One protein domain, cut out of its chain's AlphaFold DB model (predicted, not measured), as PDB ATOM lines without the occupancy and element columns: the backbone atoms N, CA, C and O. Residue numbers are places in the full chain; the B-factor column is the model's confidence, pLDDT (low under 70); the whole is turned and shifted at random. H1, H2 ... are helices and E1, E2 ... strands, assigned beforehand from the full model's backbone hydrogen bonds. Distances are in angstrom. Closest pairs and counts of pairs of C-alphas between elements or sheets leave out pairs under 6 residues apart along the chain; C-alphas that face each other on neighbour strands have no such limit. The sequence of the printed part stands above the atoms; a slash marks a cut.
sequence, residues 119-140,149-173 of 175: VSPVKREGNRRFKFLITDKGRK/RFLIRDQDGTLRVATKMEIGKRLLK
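Overview. This is residues 119 to 140 and 149 to 173 of the 175 residues of an uncharacterized protein of Jimgerdemannia flammicorona (UniProt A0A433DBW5). A small antiparallel sheet of four strands, side by side in the order E1, E4, E3, E2, makes the body, and the short helix H1 sits beyond one end of the strands, where it only grazes the sheet and residues 168 to 173 stick out. At the opposite end of the sheet the link of residues 122 to 131 passes from one edge strand, E1, to the other, E2, and the turn of the hairpin E3 and E4 lies at that end too. The printed part has 47 residues, with four named strands and then one named helix along the chain; its class is mixed, helices and strands, with under half of the residues in named elements. It is only just loose, close to compact, with a radius of gyration of the C-alphas of 11.7 A and spans of 31 by 23 by 15 A.

Arrangement. E1, residues 119 to 121, is an edge strand, antiparallel to E4, residues 158 to 161, at 163 degrees; N 119 and O 159 are 2.8 A apart, within hydrogen-bond range. E2, residues 132 to 135, is the other edge strand, antiparallel to E3, residues 150 to 153, at 157 degrees, with N 134 and O 151 at 2.8 A and N 153 and O 132 at 2.8 A. E1 and E2 are apart. The inner strands E3 and E4 form a hairpin, antiparallel at 163 degrees, with N 152 and O 160 at 2.8 A. The pairing of E4 is staggered: residues 158 to 159 pair with E1 and residues 159 to 161 with E3. From edge to edge of the sheet the strands' lines turn by 24 degrees and the way across it by 50 degrees. H1, residues 164 to 171, is only just on the sheet, with 5 pairs of C-alphas within 10 A, and only grazes it with residues 164 to 167. The closest C-alphas of E3 and H1 are those of Phe 150 and Ile 167, 7.8 A apart. In H1, 3 of 4 O i to N i+4 pairs are within hydrogen-bond range.

Along the chain. E1 begins at C-alpha 119, (-10.568, 36.576, 38.152), and is 7.1 A long from first to last C-alpha. E2 measures 9.5 A; E3, which begins at C-alpha 150, (-6.641, 44.340, 45.787), and E4 measure 10.2 A each. H1 measures 10.9 A and ends at C-alpha 171, (-8.136, 51.160, 56.302).

Size, cuts and confidence. The two C-alphas farthest apart are those of Arg 124 and Leu 172, 33.6 A. Residues 141 to 148 are not printed, and C-alphas 140 and 149 are 10.8 A apart across the cut, which falls in the link from E2 to E3. Of the links printed whole, E3 to E4 and E4 to H1 are tight and E1 to E2 is short. The mean pLDDT of the printed part is 73.4; it is under 70 at residues 121 to 126, 138 to 140, 149 and 168 to 173.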
ATOM      1  N   VAL A 119     -11.600  36.361  39.177       76.38
ATOM      2  CA  VAL A 119     -10.568  36.576  38.152       76.38
ATOM      3  C   VAL A 119     -10.095  35.236  37.594       76.38
ATOM      4  O   VAL A 119      -9.901  35.107  36.390       76.38
ATOM      5  N   SER A 120      -9.934  34.224  38.453       72.62
ATOM      6  CA  SER A 120      -9.582  32.869  38.023       72.62
ATOM      7  C   SER A 120     -10.013  31.810  39.050       72.62
ATOM      8  O   SER A 120      -9.645  31.911  40.227       72.62
ATOM      9  N   PRO A 121     -10.782  30.781  38.648       66.69
ATOM     10  CA  PRO A 121     -11.141  29.663  39.513       66.69
ATOM     11  C   PRO A 121     -10.078  28.549  39.446       66.69
ATOM     12  O   PRO A 121     -10.263  27.539  38.766       66.69
ATOM     13  N   VAL A 122      -8.963  28.687  40.169       65.69
ATOM     14  CA  VAL A 122      -7.935  27.627  40.250       65.69
ATOM     15  C   VAL A 122      -8.151  26.774  41.502       65.69
ATOM     16  O   VAL A 122      -7.601  27.035  42.566       65.69
ATOM     17  N   LYS A 123      -8.954  25.712  41.374       63.28
ATOM     18  CA  LYS A 123      -9.327  24.820  42.497       63.28
ATOM     19  C   LYS A 123      -8.207  23.888  42.981       63.28
ATOM     20  O   LYS A 123      -8.341  23.258  44.025       63.28
ATOM     21  N   ARG A 124      -7.131  23.730  42.203       65.06
ATOM     22  CA  ARG A 124      -6.112  22.684  42.430       65.06
ATOM     23  C   ARG A 124      -5.023  23.072  43.438       65.06
ATOM     24  O   ARG A 124      -4.296  22.201  43.892       65.06
ATOM     25  N   GLU A 125      -4.964  24.337  43.844       65.75
ATOM     26  CA  GLU A 125      -3.957  24.877  44.771       65.75
ATOM     27  C   GLU A 125      -4.617  25.717  45.883       65.75
ATOM     28  O   GLU A 125      -4.244  26.866  46.149       65.75
ATOM     29  N   GLY A 126      -5.680  25.183  46.485       62.50
ATOM     30  CA  GLY A 126      -6.380  25.824  47.599       62.50
ATOM     31  C   GLY A 126      -5.663  25.604  48.931       62.50
ATOM     32  O   GLY A 126      -5.201  24.501  49.222       62.50
ATOM     33  N   ASN A 127      -5.596  26.642  49.766       76.19
ATOM     34  CA  ASN A 127      -5.120  26.526  51.140       76.19
ATOM     35  C   ASN A 127      -6.288  26.687  52.116       76.19
ATOM     36  O   ASN A 127      -6.757  27.794  52.355       76.19
ATOM     37  N   ARG A 128      -6.726  25.585  52.734       76.81
ATOM     38  CA  ARG A 128      -7.899  25.581  53.628       76.81
ATOM     39  C   ARG A 128      -7.735  26.411  54.901       76.81
ATOM     40  O   ARG A 128      -8.728  26.726  55.543       76.81
ATOM     41  N   ARG A 129      -6.504  26.727  55.311       78.25
ATOM     42  CA  ARG A 129      -6.249  27.345  56.621       78.25
ATOM     43  C   ARG A 129      -6.275  28.866  56.581       78.25
ATOM     44  O   ARG A 129      -6.608  29.484  57.586       78.25
ATOM     45  N   PHE A 130      -5.932  29.482  55.453       80.00
ATOM     46  CA  PHE A 130      -5.743  30.930  55.385       80.00
ATOM     47  C   PHE A 130      -6.284  31.518  54.086       80.00
ATOM     48  O   PHE A 130      -6.277  30.874  53.041       80.00
ATOM     49  N   LYS A 131      -6.730  32.774  54.168       84.12
ATOM     50  CA  LYS A 131      -7.063  33.611  53.014       84.12
ATOM     51  C   LYS A 131      -5.941  34.614  52.807       84.12
ATOM     52  O   LYS A 131      -5.464  35.200  53.777       84.12
ATOM     53  N   PHE A 132      -5.544  34.828  51.559       81.50
ATOM     54  CA  PHE A 132      -4.474  35.765  51.236       81.50
ATOM     55  C   PHE A 132      -5.038  37.005  50.563       81.50
ATOM     56  O   PHE A 132      -5.786  36.905  49.593       81.50
ATOM     57  N   LEU A 133      -4.642  38.172  51.061       83.38
ATOM     58  CA  LEU A 133      -4.881  39.449  50.406       83.38
ATOM     59  C   LEU A 133      -3.603  39.860  49.674       83.38
ATOM     60  O   LEU A 133      -2.592  40.177  50.300       83.38
ATOM     61  N   ILE A 134      -3.659  39.866  48.350       83.25
ATOM     62  CA  ILE A 134      -2.566  40.279  47.479       83.25
ATOM     63  C   ILE A 134      -2.745  41.769  47.205       83.25
ATOM     64  O   ILE A 134      -3.796  42.221  46.750       83.25
ATOM     65  N   THR A 135      -1.721  42.542  47.548       79.75
ATOM     66  CA  THR A 135      -1.661  43.981  47.286       79.75
ATOM     67  C   THR A 135      -0.457  44.236  46.408       79.75
ATOM     68  O   THR A 135       0.663  43.925  46.819       79.75
ATOM     69  N   ASP A 136      -0.682  44.811  45.235       76.38
ATOM     70  CA  ASP A 136       0.424  45.273  44.413       76.38
ATOM     71  C   ASP A 136       1.088  46.497  45.071       76.38
ATOM     72  O   ASP A 136       0.414  47.436  45.512       76.38
ATOM     73  N   LYS A 137       2.415  46.445  45.201       70.50
ATOM     74  CA  LYS A 137       3.251  47.543  45.709       70.50
ATOM     75  C   LYS A 137       3.913  48.333  44.574       70.50
ATOM     76  O   LYS A 137       4.694  49.236  44.872       70.50
ATOM     77  N   GLY A 138       3.620  48.003  43.314       60.09
ATOM     78  CA  GLY A 138       4.109  48.713  42.139       60.09
ATOM     79  C   GLY A 138       3.890  50.222  42.241       60.09
ATOM     80  O   GLY A 138       2.861  50.698  42.733       60.09
ATOM     81  N   ARG A 139       4.905  50.983  41.817       52.44
ATOM     82  CA  ARG A 139       4.831  52.440  41.664       52.44
ATOM     83  C   ARG A 139       3.665  52.740  40.720       52.44
ATOM     84  O   ARG A 139       3.565  52.110  39.676       52.44
ATOM     85  N   LYS A 140       2.781  53.659  41.119       54.03
ATOM     86  CA  LYS A 140       1.640  54.097  40.306       54.03
ATOM     87  C   LYS A 140       2.144  54.495  38.915       54.03
ATOM     88  O   LYS A 140       2.924  55.438  38.824       54.03
ATOM     89  N   ARG A 149      -4.675  47.569  42.976       69.69
ATOM     90  CA  ARG A 149      -5.497  46.376  42.739       69.69
ATOM     91  C   ARG A 149      -5.402  45.460  43.965       69.69
ATOM     92  O   ARG A 149      -4.327  44.960  44.294       69.69
ATOM     93  N   PHE A 150      -6.525  45.267  44.659       79.94
ATOM     94  CA  PHE A 150      -6.641  44.340  45.787       79.94
ATOM     95  C   PHE A 150      -7.278  43.036  45.311       79.94
ATOM     96  O   PHE A 150      -8.447  43.008  44.918       79.94
ATOM     97  N   LEU A 151      -6.507  41.953  45.363       83.12
ATOM     98  CA  LEU A 151      -6.976  40.615  45.014       83.12
ATOM     99  C   LEU A 151      -7.017  39.743  46.263       83.12
ATOM    100  O   LEU A 151      -6.124  39.808  47.106       83.12
ATOM    101  N   ILE A 152      -8.039  38.905  46.378       85.06
ATOM    102  CA  ILE A 152      -8.189  37.934  47.459       85.06
ATOM    103  C   ILE A 152      -8.099  36.538  46.866       85.06
ATOM    104  O   ILE A 152      -8.833  36.202  45.938       85.06
ATOM    105  N   ARG A 153      -7.212  35.719  47.431       83.31
ATOM    106  CA  ARG A 153      -7.204  34.272  47.224       83.31
ATOM    107  C   ARG A 153      -7.940  33.627  48.390       83.31
ATOM    108  O   ARG A 153      -7.461  33.659  49.529       83.31
ATOM    109  N   ASP A 154      -9.121  33.094  48.101       82.06
ATOM    110  CA  ASP A 154      -9.927  32.358  49.069       82.06
ATOM    111  C   ASP A 154      -9.319  30.978  49.366       82.06
ATOM    112  O   ASP A 154      -8.443  30.481  48.655       82.06
ATOM    113  N   GLN A 155      -9.816  30.347  50.432       82.06
ATOM    114  CA  GLN A 155      -9.356  29.033  50.891       82.06
ATOM    115  C   GLN A 155      -9.524  27.936  49.828       82.06
ATOM    116  O   GLN A 155      -8.711  27.016  49.744       82.06
ATOM    117  N   ASP A 156     -10.530  28.089  48.966       76.56
ATOM    118  CA  ASP A 156     -10.820  27.184  47.850       76.56
ATOM    119  C   ASP A 156      -9.850  27.346  46.665       76.56
ATOM    120  O   ASP A 156      -9.966  26.644  45.663       76.56
ATOM    121  N   GLY A 157      -8.894  28.281  46.757       73.44
ATOM    122  CA  GLY A 157      -7.941  28.608  45.692       73.44
ATOM    123  C   GLY A 157      -8.473  29.613  44.667       73.44
ATOM    124  O   GLY A 157      -7.724  30.063  43.802       73.44
ATOM    125  N   THR A 158      -9.739  30.018  44.782       83.62
ATOM    126  CA  THR A 158     -10.368  31.014  43.910       83.62
ATOM    127  C   THR A 158      -9.735  32.388  44.106       83.62
ATOM    128  O   THR A 158      -9.651  32.885  45.230       83.62
ATOM    129  N   LEU A 159      -9.326  33.019  43.004       82.88
ATOM    130  CA  LEU A 159      -8.827  34.389  42.994       82.88
ATOM    131  C   LEU A 159      -9.953  35.344  42.590       82.88
ATOM    132  O   LEU A 159     -10.524  35.209  41.505       82.88
ATOM    133  N   ARG A 160     -10.263  36.319  43.442       85.00
ATOM    134  CA  ARG A 160     -11.327  37.309  43.222       85.00
ATOM    135  C   ARG A 160     -10.873  38.725  43.550       85.00
ATOM    136  O   ARG A 160      -9.940  38.918  44.326       85.00
ATOM    137  N   VAL A 161     -11.549  39.715  42.978       84.56
ATOM    138  CA  VAL A 161     -11.358  41.123  43.353       84.56
ATOM    139  C   VAL A 161     -11.959  41.365  44.742       84.56
ATOM    140  O   VAL A 161     -13.023  40.828  45.063       84.56
ATOM    141  N   ALA A 162     -11.256  42.128  45.583       80.12
ATOM    142  CA  ALA A 162     -11.745  42.497  46.909       80.12
ATOM    143  C   ALA A 162     -12.970  43.418  46.807       80.12
ATOM    144  O   ALA A 162     -13.006  44.318  45.967       80.12
ATOM    145  N   THR A 163     -13.958  43.223  47.681       80.50
ATOM    146  CA  THR A 163     -15.116  44.128  47.740       80.50
ATOM    147  C   THR A 163     -14.747  45.438  48.441       80.50
ATOM    148  O   THR A 163     -13.814  45.493  49.250       80.50
ATOM    149  N   LYS A 164     -15.506  46.512  48.181       74.94
ATOM    150  CA  LYS A 164     -15.289  47.827  48.820       74.94
ATOM    151  C   LYS A 164     -15.308  47.740  50.353       74.94
ATOM    152  O   LYS A 164     -14.501  48.386  51.016       74.94
ATOM    153  N   MET A 165     -16.156  46.874  50.915       73.12
ATOM    154  CA  MET A 165     -16.223  46.632  52.361       73.12
ATOM    155  C   MET A 165     -14.949  45.986  52.924       73.12
ATOM    156  O   MET A 165     -14.494  46.352  54.008       73.12
ATOM    157  N   GLU A 166     -14.363  45.021  52.211       73.81
ATOM    158  CA  GLU A 166     -13.122  44.352  52.628       73.81
ATOM    159  C   GLU A 166     -11.928  45.319  52.587       73.81
ATOM    160  O   GLU A 166     -11.067  45.278  53.469       73.81
ATOM    161  N   ILE A 167     -11.921  46.242  51.619       72.44
ATOM    162  CA  ILE A 167     -10.945  47.336  51.532       72.44
ATOM    163  C   ILE A 167     -11.131  48.315  52.705       72.44
ATOM    164  O   ILE A 167     -10.161  48.644  53.392       72.44
ATOM    165  N   GLY A 168     -12.372  48.726  52.993       68.56
ATOM    166  CA  GLY A 168     -12.700  49.648  54.088       68.56
ATOM    167  C   GLY A 168     -12.310  49.119  55.473       68.56
ATOM    168  O   GLY A 168     -11.669  49.826  56.250       68.56
ATOM    169  N   LYS A 169     -12.581  47.836  55.761       69.00
ATOM    170  CA  LYS A 169     -12.190  47.185  57.030       69.00
ATOM    171  C   LYS A 169     -10.678  47.187  57.281       69.00
ATOM    172  O   LYS A 169     -10.261  47.102  58.434       69.00
ATOM    173  N   ARG A 170      -9.847  47.254  56.234       64.94
ATOM    174  CA  ARG A 170      -8.383  47.326  56.369       64.94
ATOM    175  C   ARG A 170      -7.901  48.740  56.681       64.94
ATOM    176  O   ARG A 170      -7.002  48.883  57.504       64.94
ATOM    177  N   LEU A 171      -8.485  49.757  56.047       56.72
ATOM    178  CA  LEU A 171      -8.136  51.160  56.302       56.72
ATOM    179  C   LEU A 171      -8.419  51.550  57.762       56.72
ATOM    180  O   LEU A 171      -7.629  52.265  58.365       56.72
ATOM    181  N   LEU A 172      -9.475  50.984  58.354       53.47
ATOM    182  CA  LEU A 172      -9.853  51.198  59.755       53.47
ATOM    183  C   LEU A 172      -8.944  50.501  60.784       53.47
ATOM    184  O   LEU A 172      -8.968  50.876  61.947       53.47
ATOM    185  N   LYS A 173      -8.160  49.483  60.399       54.34
ATOM    186  CA  LYS A 173      -7.284  48.727  61.325       54.34
ATOM    187  C   LYS A 173      -5.858  49.282  61.441       54.34
ATOM    188  O   LYS A 173      -5.066  48.730  62.197       54.34
TER     189      LYS A 173